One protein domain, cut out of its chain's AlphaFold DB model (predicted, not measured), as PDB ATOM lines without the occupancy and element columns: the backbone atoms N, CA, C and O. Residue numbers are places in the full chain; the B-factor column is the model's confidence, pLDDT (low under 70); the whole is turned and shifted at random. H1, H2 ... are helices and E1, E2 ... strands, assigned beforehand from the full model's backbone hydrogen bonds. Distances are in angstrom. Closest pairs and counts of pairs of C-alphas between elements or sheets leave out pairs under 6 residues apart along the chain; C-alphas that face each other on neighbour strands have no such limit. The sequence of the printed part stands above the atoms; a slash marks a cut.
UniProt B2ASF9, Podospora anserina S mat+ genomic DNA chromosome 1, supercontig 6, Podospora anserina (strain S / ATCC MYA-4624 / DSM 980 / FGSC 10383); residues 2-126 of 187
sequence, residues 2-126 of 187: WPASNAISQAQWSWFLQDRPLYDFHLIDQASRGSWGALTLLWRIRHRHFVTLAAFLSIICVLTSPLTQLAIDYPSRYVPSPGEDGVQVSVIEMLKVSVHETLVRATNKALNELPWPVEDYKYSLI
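What this domain is: This is residues 2 to 126 of the 187 residues of an uncharacterized protein of Podospora anserina (strain S / ATCC MYA-4624 / DSM 980 / FGSC 10383) (UniProt B2ASF9). Four helices, H1 to H4, make an up-and-down bundle at one end, and the far part of H4 leads out of it towards a small two-stranded hairpin, E1 and E2. From there the chain turns off to H5, far from the bundle, and residues 112 to 126 fold back past H5. The 125 printed residues hold H1 H2 H3 H4 E1 E2 H5 in that order, mostly helix, with one antiparallel sheet, E1 - E2. The whole is extended, with a radius of gyration of the C-alphas of 27.3 A and spans of 76 by 51 by 21 A.

How they stand to each other: E1, residues 76 to 80, and E2, residues 88 to 92, form an antiparallel hairpin at 143 degrees, with N 77 and O 91 2.9 A apart and N 89 and O 79 3.0 A apart, within hydrogen-bond range. H4, residues 49 to 70, has a kink of 32 degrees near residue 63. With residues 52 to 62 alone it touches H3, residues 35 to 45; their closest C-alphas, of Ala 38 and Ala 55, are 5.0 A apart. With residues 50 to 58 alone, H4 touches H1, residues 3 to 15, at a shallow tilt of 21 degrees, opposite ways; the closest C-alphas, of Ala 4 and Ala 54, are 5.5 A apart. H2, residues 23 to 33, forms a helical hairpin with H1, the closest C-alphas, of Ser 5 and Ser 32, being 4.6 A apart. H5, residues 99 to 111, touches no helix. Every O i to N i+4 pair is within hydrogen-bond range in H2, H3 and H5, against 7 of 9 in H1 and 16 of 18 in H4.

Where its parts are: H1 begins at C-alpha 3 (-53.728, 40.835, 4.177), H4 measures 31.0 A, and H5 ends at C-alpha 111 (-11.620, 42.220, 1.733).

The domain as a whole: The farthest C-alphas, of Asp 19 and Asp 85, are 80.8 A apart. The printed part has no cut and no long link. pLDDT is under 70 in 45 residues, among them 93 to 126.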
ATOM      1  N   TRP A   2     -52.559  45.476   5.139       72.56
ATOM      2  CA  TRP A   2     -52.475  44.156   5.784       72.56
ATOM      3  C   TRP A   2     -53.348  43.133   5.032       72.56
ATOM      4  O   TRP A   2     -54.454  43.499   4.631       72.56
ATOM      5  N   PRO A   3     -52.934  41.860   4.873       77.12
ATOM      6  CA  PRO A   3     -53.728  40.835   4.177       77.12
ATOM      7  C   PRO A   3     -55.156  40.683   4.721       77.12
ATOM      8  O   PRO A   3     -56.098  40.466   3.960       77.12
ATOM      9  N   ALA A   4     -55.329  40.869   6.032       77.81
ATOM     10  CA  ALA A   4     -56.629  40.820   6.691       77.81
ATOM     11  C   ALA A   4     -57.555  41.977   6.271       77.81
ATOM     12  O   ALA A   4     -58.751  41.765   6.103       77.81
ATOM     13  N   SER A   5     -57.011  43.173   6.022       81.50
ATOM     14  CA  SER A   5     -57.782  44.322   5.525       81.50
ATOM     15  C   SER A   5     -58.345  44.031   4.128       81.50
ATOM     16  O   SER A   5     -59.548  44.170   3.915       81.50
ATOM     17  N   ASN A   6     -57.529  43.462   3.231       83.25
ATOM     18  CA  ASN A   6     -57.980  43.045   1.898       83.25
ATOM     19  C   ASN A   6     -59.065  41.954   1.959       83.25
ATOM     20  O   ASN A   6     -60.029  41.995   1.194       83.25
ATOM     21  N   ALA A   7     -58.930  40.984   2.870       83.06
ATOM     22  CA  ALA A   7     -59.929  39.932   3.058       83.06
ATOM     23  C   ALA A   7     -61.277  40.492   3.553       83.06
ATOM     24  O   ALA A   7     -62.326  40.066   3.070       83.06
ATOM     25  N   ILE A   8     -61.258  41.474   4.463       83.69
ATOM     26  CA  ILE A   8     -62.466  42.163   4.949       83.69
ATOM     27  C   ILE A   8     -63.132  42.946   3.809       83.69
ATOM     28  O   ILE A   8     -64.342  42.830   3.624       83.69
ATOM     29  N   SER A   9     -62.353  43.669   2.996       84.81
ATOM     30  CA  SER A   9     -62.874  44.411   1.840       84.81
ATOM     31  C   SER A   9     -63.513  43.500   0.789       84.81
ATOM     32  O   SER A   9     -64.542  43.848   0.220       84.81
ATOM     33  N   GLN A  10     -62.956  42.310   0.546       86.25
ATOM     34  CA  GLN A  10     -63.565  41.336  -0.369       86.25
ATOM     35  C   GLN A  10     -64.831  40.698   0.213       86.25
ATOM     36  O   GLN A  10     -65.801  40.449  -0.506       86.25
ATOM     37  N   ALA A  11     -64.863  40.475   1.528       82.56
ATOM     38  CA  ALA A  11     -66.035  39.928   2.203       82.56
ATOM     39  C   ALA A  11     -67.234  40.898   2.226       82.56
ATOM     40  O   ALA A  11     -68.370  40.470   2.427       82.56
ATOM     41  N   GLN A  12     -67.013  42.185   1.956       86.56
ATOM     42  CA  GLN A  12     -68.084  43.152   1.722       86.56
ATOM     43  C   GLN A  12     -68.965  42.750   0.534       86.56
ATOM     44  O   GLN A  12     -70.189  42.778   0.631       86.56
ATOM     45  N   TRP A  13     -68.364  42.324  -0.580       86.44
ATOM     46  CA  TRP A  13     -69.111  41.961  -1.787       86.44
ATOM     47  C   TRP A  13     -69.928  40.688  -1.596       86.44
ATOM     48  O   TRP A  13     -71.056  40.606  -2.073       86.44
ATOM     49  N   SER A  14     -69.410  39.722  -0.831       84.94
ATOM     50  CA  SER A  14     -70.178  38.524  -0.482       84.94
ATOM     51  C   SER A  14     -71.315  38.820   0.503       84.94
ATOM     52  O   SER A  14     -72.348  38.151   0.463       84.94
ATOM     53  N   TRP A  15     -71.173  39.845   1.353       81.75
ATOM     54  CA  TRP A  15     -72.218  40.281   2.284       81.75
ATOM     55  C   TRP A  15     -73.449  40.854   1.567       81.75
ATOM     56  O   TRP A  15     -74.576  40.559   1.972       81.75
ATOM     57  N   PHE A  16     -73.232  41.617   0.491       87.12
ATOM     58  CA  PHE A  16     -74.277  42.281  -0.301       87.12
ATOM     59  C   PHE A  16     -74.836  41.439  -1.459       87.12
ATOM     60  O   PHE A  16     -75.622  41.937  -2.257       87.12
ATOM     61  N   LEU A  17     -74.517  40.141  -1.519       86.69
ATOM     62  CA  LEU A  17     -75.236  39.190  -2.384       86.69
ATOM     63  C   LEU A  17     -76.709  38.998  -1.970       86.69
ATOM     64  O   LEU A  17     -77.482  38.375  -2.693       86.69
ATOM     65  N   GLN A  18     -77.091  39.482  -0.788       83.56
ATOM     66  CA  GLN A  18     -78.458  39.496  -0.276       83.56
ATOM     67  C   GLN A  18     -78.844  40.935   0.070       83.56
ATOM     68  O   GLN A  18     -77.978  41.720   0.458       83.56
ATOM     69  N   ASP A  19     -80.140  41.244   0.034       85.12
ATOM     70  CA  ASP A  19     -80.644  42.544   0.475       85.12
ATOM     71  C   ASP A  19     -80.353  42.747   1.968       85.12
ATOM     72  O   ASP A  19     -80.803  41.992   2.839       85.12
ATOM     73  N   ARG A  20     -79.531  43.755   2.264       84.88
ATOM     74  CA  ARG A  20     -79.030  44.088   3.602       84.88
ATOM     75  C   ARG A  20     -78.988  45.606   3.777       84.88
ATOM     76  O   ARG A  20     -78.871  46.333   2.791       84.88
ATOM     77  N   PRO A  21     -79.086  46.111   5.018       87.56
ATOM     78  CA  PRO A  21     -79.041  47.546   5.263       87.56
ATOM     79  C   PRO A  21     -77.680  48.122   4.852       87.56
ATOM     80  O   PRO A  21     -76.633  47.582   5.203       87.56
ATOM     81  N   LEU A  22     -77.693  49.273   4.174       88.94
ATOM     82  CA  LEU A  22     -76.476  49.957   3.716       88.94
ATOM     83  C   LEU A  22     -75.540  50.352   4.872       88.94
ATOM     84  O   LEU A  22     -74.338  50.473   4.682       88.94
ATOM     85  N   TYR A  23     -76.060  50.486   6.096       87.94
ATOM     86  CA  TYR A  23     -75.242  50.734   7.290       87.94
ATOM     87  C   TYR A  23     -74.174  49.647   7.523       87.94
ATOM     88  O   TYR A  23     -73.094  49.943   8.034       87.94
ATOM     89  N   ASP A  24     -74.431  48.401   7.108       84.19
ATOM     90  CA  ASP A  24     -73.446  47.320   7.221       84.19
ATOM     91  C   ASP A  24     -72.219  47.573   6.325       84.19
ATOM     92  O   ASP A  24     -71.122  47.131   6.657       84.19
ATOM     93  N   PHE A  25     -72.366  48.348   5.241       87.00
ATOM     94  CA  PHE A  25     -71.254  48.775   4.386       87.00
ATOM     95  C   PHE A  25     -70.272  49.649   5.166       87.00
ATOM     96  O   PHE A  25     -69.072  49.388   5.174       87.00
ATOM     97  N   HIS A  26     -70.795  50.650   5.880       87.94
ATOM     98  CA  HIS A  26     -69.983  51.540   6.706       87.94
ATOM     99  C   HIS A  26     -69.252  50.762   7.807       87.94
ATOM    100  O   HIS A  26     -68.082  51.010   8.083       87.94
ATOM    101  N   LEU A  27     -69.926  49.787   8.420       86.50
ATOM    102  CA  LEU A  27     -69.336  48.976   9.480       86.50
ATOM    103  C   LEU A  27     -68.204  48.066   8.967       86.50
ATOM    104  O   LEU A  27     -67.183  47.923   9.638       86.50
ATOM    105  N   ILE A  28     -68.365  47.467   7.781       85.38
ATOM    106  CA  ILE A  28     -67.342  46.619   7.149       85.38
ATOM    107  C   ILE A  28     -66.141  47.460   6.684       85.38
ATOM    108  O   ILE A  28     -64.999  47.073   6.944       85.38
ATOM    109  N   ASP A  29     -66.369  48.633   6.080       87.50
ATOM    110  CA  ASP A  29     -65.287  49.549   5.689       87.50
ATOM    111  C   ASP A  29     -64.504  50.033   6.920       87.50
ATOM    112  O   ASP A  29     -63.273  49.942   6.949       87.50
ATOM    113  N   GLN A  30     -65.200  50.419   7.996       87.44
ATOM    114  CA  GLN A  30     -64.570  50.821   9.256       87.44
ATOM    115  C   GLN A  30     -63.738  49.684   9.875       87.44
ATOM    116  O   GLN A  30     -62.658  49.930  10.419       87.44
ATOM    117  N   ALA A  31     -64.193  48.434   9.764       86.00
ATOM    118  CA  ALA A  31     -63.452  47.270  10.242       86.00
ATOM    119  C   ALA A  31     -62.174  46.975   9.449       86.00
ATOM    120  O   ALA A  31     -61.201  46.488  10.021       86.00
ATOM    121  N   SER A  32     -62.144  47.300   8.155       83.81
ATOM    122  CA  SER A  32     -60.949  47.129   7.320       83.81
ATOM    123  C   SER A  32     -59.834  48.140   7.635       83.81
ATOM    124  O   SER A  32     -58.669  47.884   7.316       83.81
ATOM    125  N   ARG A  33     -60.181  49.268   8.275       83.38
ATOM    126  CA  ARG A  33     -59.293  50.413   8.547       83.38
ATOM    127  C   ARG A  33     -58.763  50.472   9.978       83.38
ATOM    128  O   ARG A  33     -57.831  51.227  10.240       83.38
ATOM    129  N   GLY A  34     -59.330  49.702  10.908       81.88
ATOM    130  CA  GLY A  34     -58.884  49.742  12.297       81.88
ATOM    131  C   GLY A  34     -59.467  48.658  13.197       81.88
ATOM    132  O   GLY A  34     -60.559  48.133  12.980       81.88
ATOM    133  N   SER A  35     -58.735  48.376  14.272       81.19
ATOM    134  CA  SER A  35     -59.049  47.357  15.280       81.19
ATOM    135  C   SER A  35     -60.378  47.626  15.988       81.19
ATOM    136  O   SER A  35     -61.114  46.695  16.304       81.19
ATOM    137  N   TRP A  36     -60.717  48.904  16.195       83.00
ATOM    138  CA  TRP A  36     -61.987  49.309  16.802       83.00
ATOM    139  C   TRP A  36     -63.186  48.969  15.907       83.00
ATOM    140  O   TRP A  36     -64.160  48.379  16.369       83.00
ATOM    141  N   GLY A  37     -63.080  49.243  14.603       83.12
ATOM    142  CA  GLY A  37     -64.078  48.817  13.624       83.12
ATOM    143  C   GLY A  37     -64.233  47.294  13.610       83.12
ATOM    144  O   GLY A  37     -65.350  46.790  13.672       83.12
ATOM    145  N   ALA A  38     -63.120  46.553  13.639       84.19
ATOM    146  CA  ALA A  38     -63.129  45.091  13.680       84.19
ATOM    147  C   ALA A  38     -63.807  44.529  14.947       84.19
ATOM    148  O   ALA A  38     -64.582  43.576  14.857       84.19
ATOM    149  N   LEU A  39     -63.588  45.148  16.113       83.56
ATOM    150  CA  LEU A  39     -64.270  44.805  17.368       83.56
ATOM    151  C   LEU A  39     -65.782  45.054  17.289       83.56
ATOM    152  O   LEU A  39     -66.572  44.172  17.627       83.56
ATOM    153  N   THR A  40     -66.200  46.225  16.800       83.06
ATOM    154  CA  THR A  40     -67.632  46.548  16.648       83.06
ATOM    155  C   THR A  40     -68.337  45.620  15.651       83.06
ATOM    156  O   THR A  40     -69.474  45.201  15.886       83.06
ATOM    157  N   LEU A  41     -67.640  45.221  14.582       82.00
ATOM    158  CA  LEU A  41     -68.109  44.248  13.599       82.00
ATOM    159  C   LEU A  41     -68.311  42.858  14.222       82.00
ATOM    160  O   LEU A  41     -69.362  42.248  14.020       82.00
ATOM    161  N   LEU A  42     -67.342  42.374  15.012       81.44
ATOM    162  CA  LEU A  42     -67.441  41.098  15.733       81.44
ATOM    163  C   LEU A  42     -68.635  41.077  16.688       81.44
ATOM    164  O   LEU A  42     -69.357  40.080  16.755       81.44
ATOM    165  N   TRP A  43     -68.875  42.186  17.387       81.50
ATOM    166  CA  TRP A  43     -69.956  42.262  18.363       81.50
ATOM    167  C   TRP A  43     -71.347  42.249  17.710       81.50
ATOM    168  O   TRP A  43     -72.277  41.651  18.253       81.50
ATOM    169  N   ARG A  44     -71.485  42.840  16.514       77.50
ATOM    170  CA  ARG A  44     -72.759  42.934  15.780       77.50
ATOM    171  C   ARG A  44     -73.053  41.725  14.888       77.50
ATOM    172  O   ARG A  44     -74.200  41.296  14.814       77.50
ATOM    173  N   ILE A  45     -72.048  41.172  14.203       73.31
ATOM    174  CA  ILE A  45     -72.247  40.130  13.174       73.31
ATOM    175  C   ILE A  45     -72.285  38.708  13.763       73.31
ATOM    176  O   ILE A  45     -72.663  37.774  13.059       73.31
ATOM    177  N   ARG A  46     -71.988  38.565  15.064       64.62
ATOM    178  CA  ARG A  46     -72.091  37.393  15.958       64.62
ATOM    179  C   ARG A  46     -71.499  36.066  15.432       64.62
ATOM    180  O   ARG A  46     -70.718  35.501  16.178       64.62
ATOM    181  N   HIS A  47     -71.768  35.571  14.210       56.06
ATOM    182  CA  HIS A  47     -71.297  34.260  13.709       56.06
ATOM    183  C   HIS A  47     -71.154  34.066  12.164       56.06
ATOM    184  O   HIS A  47     -71.181  32.924  11.707       56.06
ATOM    185  N   ARG A  48     -70.976  35.090  11.303       66.88
ATOM    186  CA  ARG A  48     -70.639  34.818   9.872       66.88
ATOM    187  C   ARG A  48     -69.158  34.441   9.697       66.88
ATOM    188  O   ARG A  48     -68.298  35.318   9.666       66.88
ATOM    189  N   HIS A  49     -68.902  33.144   9.504       70.00
ATOM    190  CA  HIS A  49     -67.589  32.486   9.624       70.00
ATOM    191  C   HIS A  49     -66.383  33.196   8.972       70.00
ATOM    192  O   HIS A  49     -65.328  33.263   9.598       70.00
ATOM    193  N   PHE A  50     -66.502  33.756   7.762       73.12
ATOM    194  CA  PHE A  50     -65.349  34.355   7.062       73.12
ATOM    195  C   PHE A  50     -65.001  35.773   7.531       73.12
ATOM    196  O   PHE A  50     -63.832  36.086   7.756       73.12
ATOM    197  N   VAL A  51     -66.012  36.623   7.719       75.75
ATOM    198  CA  VAL A  51     -65.823  38.020   8.147       75.75
ATOM    199  C   VAL A  51     -65.326  38.071   9.590       75.75
ATOM    200  O   VAL A  51     -64.420  38.836   9.915       75.75
ATOM    201  N   THR A  52     -65.875  37.210  10.452       76.88
ATOM    202  CA  THR A  52     -65.454  37.115  11.854       76.88
ATOM    203  C   THR A  52     -64.014  36.625  11.984       76.88
ATOM    204  O   THR A  52     -63.277  37.136  12.820       76.88
ATOM    205  N   LEU A  53     -63.584  35.678  11.140       81.56
ATOM    206  CA  LEU A  53     -62.209  35.174  11.147       81.56
ATOM    207  C   LEU A  53     -61.209  36.262  10.737       81.56
ATOM    208  O   LEU A  53     -60.203  36.454  11.415       81.56
ATOM    209  N   ALA A  54     -61.508  37.024   9.682       77.06
ATOM    210  CA  ALA A  54     -60.642  38.116   9.246       77.06
ATOM    211  C   ALA A  54     -60.566  39.253  10.284       77.06
ATOM    212  O   ALA A  54     -59.477  39.745  10.575       77.06
ATOM    213  N   ALA A  55     -61.694  39.627  10.899       81.62
ATOM    214  CA  ALA A  55     -61.726  40.628  11.967       81.62
ATOM    215  C   ALA A  55     -60.945  40.180  13.218       81.62
ATOM    216  O   ALA A  55     -60.203  40.970  13.799       81.62
ATOM    217  N   PHE A  56     -61.060  38.906  13.603       83.50
ATOM    218  CA  PHE A  56     -60.310  38.333  14.720       83.50
ATOM    219  C   PHE A  56     -58.799  38.306  14.452       83.50
ATOM    220  O   PHE A  56     -58.014  38.723  15.304       83.50
ATOM    221  N   LEU A  57     -58.386  37.894  13.249       84.56
ATOM    222  CA  LEU A  57     -56.979  37.910  12.841       84.56
ATOM    223  C   LEU A  57     -56.393  39.325  12.849       84.56
ATOM    224  O   LEU A  57     -55.283  39.510  13.340       84.56
ATOM    225  N   SER A  58     -57.142  40.331  12.385       83.81
ATOM    226  CA  SER A  58     -56.713  41.734  12.466       83.81
ATOM    227  C   SER A  58     -56.436  42.173  13.907       83.81
ATOM    228  O   SER A  58     -55.447  42.858  14.154       83.81
ATOM    229  N   ILE A  59     -57.268  41.756  14.868       85.88
ATOM    230  CA  ILE A  59     -57.070  42.081  16.289       85.88
ATOM    231  C   ILE A  59     -55.823  41.381  16.838       85.88
ATOM    232  O   ILE A  59     -55.010  42.032  17.489       85.88
ATOM    233  N   ILE A  60     -55.633  40.091  16.539       86.56
ATOM    234  CA  ILE A  60     -54.432  39.353  16.964       86.56
ATOM    235  C   ILE A  60     -53.167  40.013  16.417       86.56
ATOM    236  O   ILE A  60     -52.242  40.253  17.183       86.56
ATOM    237  N   CYS A  61     -53.132  40.357  15.127       86.81
ATOM    238  CA  CYS A  61     -51.968  41.001  14.519       86.81
ATOM    239  C   CYS A  61     -51.591  42.312  15.221       86.81
ATOM    240  O   CYS A  61     -50.408  42.582  15.424       86.81
ATOM    241  N   VAL A  62     -52.585  43.113  15.611       87.00
ATOM    242  CA  VAL A  62     -52.357  44.361  16.353       87.00
ATOM    243  C   VAL A  62     -51.838  44.072  17.763       87.00
ATOM    244  O   VAL A  62     -50.931  44.760  18.223       87.00
ATOM    245  N   LEU A  63     -52.366  43.043  18.433       87.44
ATOM    246  CA  LEU A  63     -51.943  42.641  19.778       87.44
ATOM    247  C   LEU A  63     -50.544  42.019  19.819       87.44
ATOM    248  O   LEU A  63     -49.884  42.108  20.850       87.44
ATOM    249  N   THR A  64     -50.059  41.437  18.722       87.94
ATOM    250  CA  THR A  64     -48.714  40.852  18.677       87.94
ATOM    251  C   THR A  64     -47.644  41.865  19.075       87.94
ATOM    252  O   THR A  64     -46.760  41.525  19.849       87.94
ATOM    253  N   SER A  65     -47.742  43.120  18.624       86.44
ATOM    254  CA  SER A  65     -46.735  44.147  18.936       86.44
ATOM    255  C   SER A  65     -46.595  44.425  20.443       86.44
ATOM    256  O   SER A  65     -45.506  44.212  20.977       86.44
ATOM    257  N   PRO A  66     -47.651  44.828  21.179       88.12
ATOM    258  CA  PRO A  66     -47.533  45.050  22.617       88.12
ATOM    259  C   PRO A  66     -47.225  43.762  23.384       88.12
ATOM    260  O   PRO A  66     -46.453  43.810  24.330       88.12
ATOM    261  N   LEU A  67     -47.744  42.599  22.969       88.31
ATOM    262  CA  LEU A  67     -47.413  41.327  23.624       88.31
ATOM    263  C   LEU A  67     -45.929  40.979  23.488       88.31
ATOM    264  O   LEU A  67     -45.314  40.556  24.462       88.31
ATOM    265  N   THR A  68     -45.337  41.197  22.310       89.38
ATOM    266  CA  THR A  68     -43.891  41.006  22.132       89.38
ATOM    267  C   THR A  68     -43.082  41.980  22.972       89.38
ATOM    268  O   THR A  68     -42.059  41.583  23.507       89.38
ATOM    269  N   GLN A  69     -43.551  43.218  23.150       87.62
ATOM    270  CA  GLN A  69     -42.873  44.198  24.001       87.62
ATOM    271  C   GLN A  69     -42.992  43.854  25.490       87.62
ATOM    272  O   GLN A  69     -42.016  43.976  26.218       87.62
ATOM    273  N   LEU A  70     -44.155  43.374  25.937       88.31
ATOM    274  CA  LEU A  70     -44.387  42.959  27.326       88.31
ATOM    275  C   LEU A  70     -43.636  41.678  27.707       88.31
ATOM    276  O   LEU A  70     -43.428  41.424  28.888       88.31
ATOM    277  N   ALA A  71     -43.259  40.858  26.726       90.06
ATOM    278  CA  ALA A  71     -42.530  39.617  26.958       90.06
ATOM    279  C   ALA A  71     -41.015  39.814  27.129       90.06
ATOM    280  O   ALA A  71     -40.332  38.870  27.525       90.06
ATOM    281  N   ILE A  72     -40.474  40.992  26.800       83.00
ATOM    282  CA  ILE A  72     -39.033  41.236  26.874       83.00
ATOM    283  C   ILE A  72     -38.663  41.631  28.305       83.00
ATOM    284  O   ILE A  72     -39.052  42.692  28.788       83.00
ATOM    285  N   ASP A  73     -37.877  40.774  28.952       81.44
ATOM    286  CA  ASP A  73     -37.167  41.088  30.187       81.44
ATOM    287  C   ASP A  73     -35.713  41.457  29.864       81.44
ATOM    288  O   ASP A  73     -35.077  40.832  29.009       81.44
ATOM    289  N   TYR A  74     -35.193  42.483  30.536       78.00
ATOM    290  CA  TYR A  74     -33.832  42.983  30.347       78.00
ATOM    291  C   TYR A  74     -33.025  42.706  31.619       78.00
ATOM    292  O   TYR A  74     -32.989  43.561  32.512       78.00
ATOM    293  N   PRO A  75     -32.377  41.529  31.736       78.31
ATOM    294  CA  PRO A  75     -31.562  41.233  32.902       78.31
ATOM    295  C   PRO A  75     -30.444  42.273  33.016       78.31
ATOM    296  O   PRO A  75     -29.689  42.521  32.072       78.31
ATOM    297  N   SER A  76     -30.359  42.909  34.182       79.81
ATOM    298  CA  SER A  76     -29.274  43.831  34.505       79.81
ATOM    299  C   SER A  76     -28.205  43.104  35.312       79.81
ATOM    300  O   SER A  76     -28.502  42.305  36.203       79.81
ATOM    301  N   ARG A  77     -26.940  43.378  34.998       76.50
ATOM    302  CA  ARG A  77     -25.784  42.865  35.731       76.50
ATOM    303  C   ARG A  77     -24.946  44.028  36.234       76.50
ATOM    304  O   ARG A  77     -24.662  44.966  35.495       76.50
ATOM    305  N   TYR A  78     -24.496  43.929  37.479       78.12
ATOM    306  CA  TYR A  78     -23.527  44.864  38.036       78.12
ATOM    307  C   TYR A  78     -22.118  44.520  37.550       78.12
ATOM    308  O   TYR A  78     -21.651  43.389  37.709       78.12
ATOM    309  N   VAL A  79     -21.450  45.494  36.932       74.94
ATOM    310  CA  VAL A  79     -20.071  45.379  36.441       74.94
ATOM    311  C   VAL A  79     -19.235  46.483  37.099       74.94
ATOM    312  O   VAL A  79     -19.738  47.599  37.250       74.94
ATOM    313  N   PRO A  80     -17.991  46.202  37.538       75.56
ATOM    314  CA  PRO A  80     -17.107  47.237  38.068       75.56
ATOM    315  C   PRO A  80     -16.847  48.317  37.011       75.56
ATOM    316  O   PRO A  80     -16.554  47.994  35.856       75.56
ATOM    317  N   SER A  81     -16.969  49.591  37.394       68.94
ATOM    318  CA  SER A  81     -16.715  50.704  36.478       68.94
ATOM    319  C   SER A  81     -15.228  50.813  36.131       68.94
ATOM    320  O   SER A  81     -14.390  50.748  37.035       68.94
ATOM    321  N   PRO A  82     -14.871  51.048  34.858       62.78
ATOM    322  CA  PRO A  82     -13.499  51.363  34.496       62.78
ATOM    323  C   PRO A  82     -13.135  52.751  35.044       62.78
ATOM    324  O   PRO A  82     -13.635  53.758  34.551       62.78
ATOM    325  N   GLY A  83     -12.275  52.803  36.064       64.44
ATOM    326  CA  GLY A  83     -11.703  54.054  36.579       64.44
ATOM    327  C   GLY A  83     -11.860  54.302  38.081       64.44
ATOM    328  O   GLY A  83     -11.197  55.203  38.585       64.44
ATOM    329  N   GLU A  84     -12.662  53.513  38.803       64.88
ATOM    330  CA  GLU A  84     -12.844  53.695  40.250       64.88
ATOM    331  C   GLU A  84     -13.072  52.353  40.967       64.88
ATOM    332  O   GLU A  84     -14.008  51.608  40.656       64.88
ATOM    333  N   ASP A  85     -12.191  52.028  41.917       66.69
ATOM    334  CA  ASP A  85     -12.250  50.781  42.679       66.69
ATOM    335  C   ASP A  85     -13.429  50.812  43.662       66.69
ATOM    336  O   ASP A  85     -13.492  51.638  44.570       66.69
ATOM    337  N   GLY A  86     -14.364  49.874  43.495       68.31
ATOM    338  CA  GLY A  86     -15.512  49.701  44.393       68.31
ATOM    339  C   GLY A  86     -16.832  50.292  43.891       68.31
ATOM    340  O   GLY A  86     -17.861  50.051  44.521       68.31
ATOM    341  N   VAL A  87     -16.843  50.981  42.746       68.62
ATOM    342  CA  VAL A  87     -18.078  51.464  42.113       68.62
ATOM    343  C   VAL A  87     -18.606  50.418  41.126       68.62
ATOM    344  O   VAL A  87     -17.894  49.933  40.244       68.62
ATOM    345  N   GLN A  88     -19.868  50.024  41.304       71.88
ATOM    346  CA  GLN A  88     -20.557  49.060  40.445       71.88
ATOM    347  C   GLN A  88     -21.661  49.758  39.660       71.88
ATOM    348  O   GLN A  88     -22.476  50.474  40.236       71.88
ATOM    349  N   VAL A  89     -21.719  49.495  38.356       68.25
ATOM    350  CA  VAL A  89     -22.724  50.073  37.457       68.25
ATOM    351  C   VAL A  89     -23.649  48.970  36.973       68.25
ATOM    352  O   VAL A  89     -23.186  47.891  36.597       68.25
ATOM    353  N   SER A  90     -24.958  49.227  36.985       71.12
ATOM    354  CA  SER A  90     -25.945  48.336  36.378       71.12
ATOM    355  C   SER A  90     -25.877  48.466  34.859       71.12
ATOM    356  O   SER A  90     -26.253  49.498  34.304       71.12
ATOM    357  N   VAL A  91     -25.411  47.421  34.186       71.81
ATOM    358  CA  VAL A  91     -25.372  47.341  32.725       71.81
ATOM    359  C   VAL A  91     -26.439  46.348  32.269       71.81
ATOM    360  O   VAL A  91     -26.634  45.307  32.901       71.81
ATOM    361  N   ILE A  92     -27.151  46.666  31.188       71.00
ATOM    362  CA  ILE A  92     -28.105  45.735  30.574       71.00
ATOM    363  C   ILE A  92     -27.298  44.624  29.905       71.00
ATOM    364  O   ILE A  92     -26.421  44.898  29.083       71.00
ATOM    365  N   GLU A  93     -27.585  43.367  30.242       66.56
ATOM    366  CA  GLU A  93     -26.985  42.230  29.557       66.56
ATOM    367  C   GLU A  93     -27.585  42.134  28.151       66.56
ATOM    368  O   GLU A  93     -28.616  41.512  27.901       66.56
ATOM    369  N   MET A  94     -26.937  42.813  27.210       59.69
ATOM    370  CA  MET A  94     -27.232  42.674  25.794       59.69
ATOM    371  C   MET A  94     -26.868  41.249  25.384       59.69
ATOM    372  O   MET A  94     -25.732  40.809  25.591       59.69
ATOM    373  N   LEU A  95     -27.824  40.529  24.786       51.34
ATOM    374  CA  LEU A  95     -27.561  39.242  24.151       51.34
ATOM    375  C   LEU A  95     -26.314  39.413  23.277       51.34
ATOM    376  O   LEU A  95     -26.308  40.255  22.378       51.34
ATOM    377  N   LYS A  96     -25.252  38.639  23.544       52.28
ATOM    378  CA  LYS A  96     -24.084  38.544  22.658       52.28
ATOM    379  C   LYS A  96     -24.532  37.897  21.351       52.28
ATOM    380  O   LYS A  96     -24.289  36.722  21.091       52.28
ATOM    381  N   VAL A  97     -25.240  38.659  20.528       50.09
ATOM    382  CA  VAL A  97     -25.592  38.260  19.183       50.09
ATOM    383  C   VAL A  97     -24.273  38.240  18.422       50.09
ATOM    384  O   VAL A  97     -23.656  39.279  18.189       50.09
ATOM    385  N   SER A  98     -23.820  37.049  18.028       51.72
ATOM    386  CA  SER A  98     -22.581  36.846  17.269       51.72
ATOM    387  C   SER A  98     -22.649  37.408  15.839       51.72
ATOM    388  O   SER A  98     -21.933  36.930  14.965       51.72
ATOM    389  N   VAL A  99     -23.517  38.387  15.569       53.81
ATOM    390  CA  VAL A  99     -23.550  39.136  14.308       53.81
ATOM    391  C   VAL A  99     -22.232  39.883  14.129       53.81
ATOM    392  O   VAL A  99     -21.740  39.952  13.012       53.81
ATOM    393  N   HIS A 100     -21.604  40.350  15.215       56.09
ATOM    394  CA  HIS A 100     -20.270  40.947  15.144       56.09
ATOM    395  C   HIS A 100     -19.235  39.947  14.607       56.09
ATOM    396  O   HIS A 100     -18.559  40.230  13.631       56.09
ATOM    397  N   GLU A 101     -19.172  38.738  15.168       57.84
ATOM    398  CA  GLU A 101     -18.223  37.701  14.735       57.84
ATOM    399  C   GLU A 101     -18.475  37.225  13.301       57.84
ATOM    400  O   GLU A 101     -17.527  37.052  12.538       57.84
ATOM    401  N   THR A 102     -19.732  37.003  12.905       57.97
ATOM    402  CA  THR A 102     -20.046  36.462  11.575       57.97
ATOM    403  C   THR A 102     -19.960  37.515  10.477       57.97
ATOM    404  O   THR A 102     -19.417  37.213   9.414       57.97
ATOM    405  N   LEU A 103     -20.427  38.743  10.724       61.50
ATOM    406  CA  LEU A 103     -20.355  39.837   9.758       61.50
ATOM    407  C   LEU A 103     -18.917  40.333   9.597       61.50
ATOM    408  O   LEU A 103     -18.457  40.443   8.469       61.50
ATOM    409  N   VAL A 104     -18.173  40.548  10.690       63.53
ATOM    410  CA  VAL A 104     -16.759  40.964  10.618       63.53
ATOM    411  C   VAL A 104     -15.923  39.891   9.923       63.53
ATOM    412  O   VAL A 104     -15.123  40.208   9.049       63.53
ATOM    413  N   ARG A 105     -16.148  38.605  10.219       61.41
ATOM    414  CA  ARG A 105     -15.436  37.507   9.545       61.41
ATOM    415  C   ARG A 105     -15.803  37.393   8.063       61.41
ATOM    416  O   ARG A 105     -14.917  37.124   7.254       61.41
ATOM    417  N   ALA A 106     -17.068  37.606   7.696       63.97
ATOM    418  CA  ALA A 106     -17.503  37.622   6.299       63.97
ATOM    419  C   ALA A 106     -16.911  38.816   5.531       63.97
ATOM    420  O   ALA A 106     -16.385  38.630   4.435       63.97
ATOM    421  N   THR A 107     -16.923  40.009   6.129       63.84
ATOM    422  CA  THR A 107     -16.349  41.228   5.549       63.84
ATOM    423  C   THR A 107     -14.833  41.109   5.397       63.84
ATOM    424  O   THR A 107     -14.317  41.351   4.312       63.84
ATOM    425  N   ASN A 108     -14.119  40.630   6.419       64.75
ATOM    426  CA  ASN A 108     -12.667  40.434   6.352       64.75
ATOM    427  C   ASN A 108     -12.274  39.390   5.299       64.75
ATOM    428  O   ASN A 108     -11.278  39.552   4.602       64.75
ATOM    429  N   LYS A 109     -13.074  38.327   5.136       69.75
ATOM    430  CA  LYS A 109     -12.838  37.331   4.083       69.75
ATOM    431  C   LYS A 109     -13.043  37.919   2.683       69.75
ATOM    432  O   LYS A 109     -12.279  37.589   1.788       69.75
ATOM    433  N   ALA A 110     -14.038  38.787   2.501       64.31
ATOM    434  CA  ALA A 110     -14.279  39.464   1.227       64.31
ATOM    435  C   ALA A 110     -13.207  40.521   0.899       64.31
ATOM    436  O   ALA A 110     -12.854  40.686  -0.264       64.31
ATOM    437  N   LEU A 111     -12.671  41.213   1.909       63.56
ATOM    438  CA  LEU A 111     -11.620  42.220   1.733       63.56
ATOM    439  C   LEU A 111     -10.247  41.600   1.437       63.56
ATOM    440  O   LEU A 111      -9.510  42.137   0.618       63.56
ATOM    441  N   ASN A 112      -9.930  40.441   2.022       62.44
ATOM    442  CA  ASN A 112      -8.661  39.740   1.781       62.44
ATOM    443  C   ASN A 112      -8.541  39.116   0.376       62.44
ATOM    444  O   ASN A 112      -7.453  38.705  -0.016       62.44
ATOM    445  N   GLU A 113      -9.639  39.034  -0.378       64.75
ATOM    446  CA  GLU A 113      -9.663  38.570  -1.775       64.75
ATOM    447  C   GLU A 113      -9.442  39.724  -2.775       64.75
ATOM    448  O   GLU A 113      -9.389  39.504  -3.987       64.75
ATOM    449  N   LEU A 114      -9.322  40.971  -2.302       62.50
ATOM    450  CA  LEU A 114      -9.098  42.120  -3.171       62.50
ATOM    451  C   LEU A 114      -7.598  42.293  -3.494       62.50
ATOM    452  O   LEU A 114      -6.766  42.224  -2.594       62.50
ATOM    453  N   PRO A 115      -7.218  42.579  -4.758       59.22
ATOM    454  CA  PRO A 115      -5.808  42.671  -5.174       59.22
ATOM    455  C   PRO A 115      -5.002  43.856  -4.616       59.22
ATOM    456  O   PRO A 115      -3.832  44.008  -4.966       59.22
ATOM    457  N   TRP A 116      -5.613  44.738  -3.825       55.94
ATOM    458  CA  TRP A 116      -4.978  45.940  -3.286       55.94
ATOM    459  C   TRP A 116      -4.780  45.795  -1.771       55.94
ATOM    460  O   TRP A 116      -5.631  45.199  -1.113       55.94
ATOM    461  N   PRO A 117      -3.683  46.328  -1.195       52.31
ATOM    462  CA  PRO A 117      -3.509  46.336   0.246       52.31
ATOM    463  C   PRO A 117      -4.547  47.287   0.834       52.31
ATOM    464  O   PRO A 117      -4.398  48.507   0.796       52.31
ATOM    465  N   VAL A 118      -5.634  46.711   1.332       56.22
ATOM    466  CA  VAL A 118      -6.558  47.402   2.215       56.22
ATOM    467  C   VAL A 118      -5.796  47.551   3.525       56.22
ATOM    468  O   VAL A 118      -5.662  46.583   4.272       56.22
ATOM    469  N   GLU A 119      -5.204  48.724   3.778       52.22
ATOM    470  CA  GLU A 119      -4.833  49.074   5.152       52.22
ATOM    471  C   GLU A 119      -6.056  48.807   6.019       52.22
ATOM    472  O   GLU A 119      -7.170  49.080   5.582       52.22
ATOM    473  N   ASP A 120      -5.835  48.190   7.175       49.94
ATOM    474  CA  ASP A 120      -6.841  47.686   8.103       49.94
ATOM    475  C   ASP A 120      -7.836  48.809   8.456       49.94
ATOM    476  O   ASP A 120      -7.691  49.519   9.453       49.94
ATOM    477  N   TYR A 121      -8.828  49.035   7.586       46.19
ATOM    478  CA  TYR A 121      -9.930  49.953   7.807       46.19
ATOM    479  C   TYR A 121     -10.784  49.252   8.841       46.19
ATOM    480  O   TYR A 121     -11.780  48.593   8.544       46.19
ATOM    481  N   LYS A 122     -10.341  49.375  10.092       45.19
ATOM    482  CA  LYS A 122     -11.135  49.128  11.270       45.19
ATOM    483  C   LYS A 122     -12.365  49.992  11.079       45.19
ATOM    484  O   LYS A 122     -12.331  51.196  11.316       45.19
ATOM    485  N   TYR A 123     -13.444  49.378  10.603       43.34
ATOM    486  CA  TYR A 123     -14.774  49.938  10.696       43.34
ATOM    487  C   TYR A 123     -15.061  50.044  12.193       43.34
ATOM    488  O   TYR A 123     -15.717  49.193  12.791       43.34
ATOM    489  N   SER A 124     -14.535  51.087  12.833       44.00
ATOM    490  CA  SER A 124     -15.189  51.672  13.975       44.00
ATOM    491  C   SER A 124     -16.498  52.185  13.406       44.00
ATOM    492  O   SER A 124     -16.597  53.317  12.932       44.00
ATOM    493  N   LEU A 125     -17.513  51.314  13.416       44.81
ATOM    494  CA  LEU A 125     -18.864  51.773  13.683       44.81
ATOM    495  C   LEU A 125     -18.691  52.848  14.745       44.81
ATOM    496  O   LEU A 125     -18.023  52.586  15.748       44.81
ATOM    497  N   ILE A 126     -19.147  54.063  14.450       41.50
ATOM    498  CA  ILE A 126     -19.186  55.150  15.416       41.50
ATOM    499  C   ILE A 126     -20.021  54.591  16.562       41.50
ATOM    500  O   ILE A 126     -21.244  54.616  16.514       41.50
TER     501      ILE A 126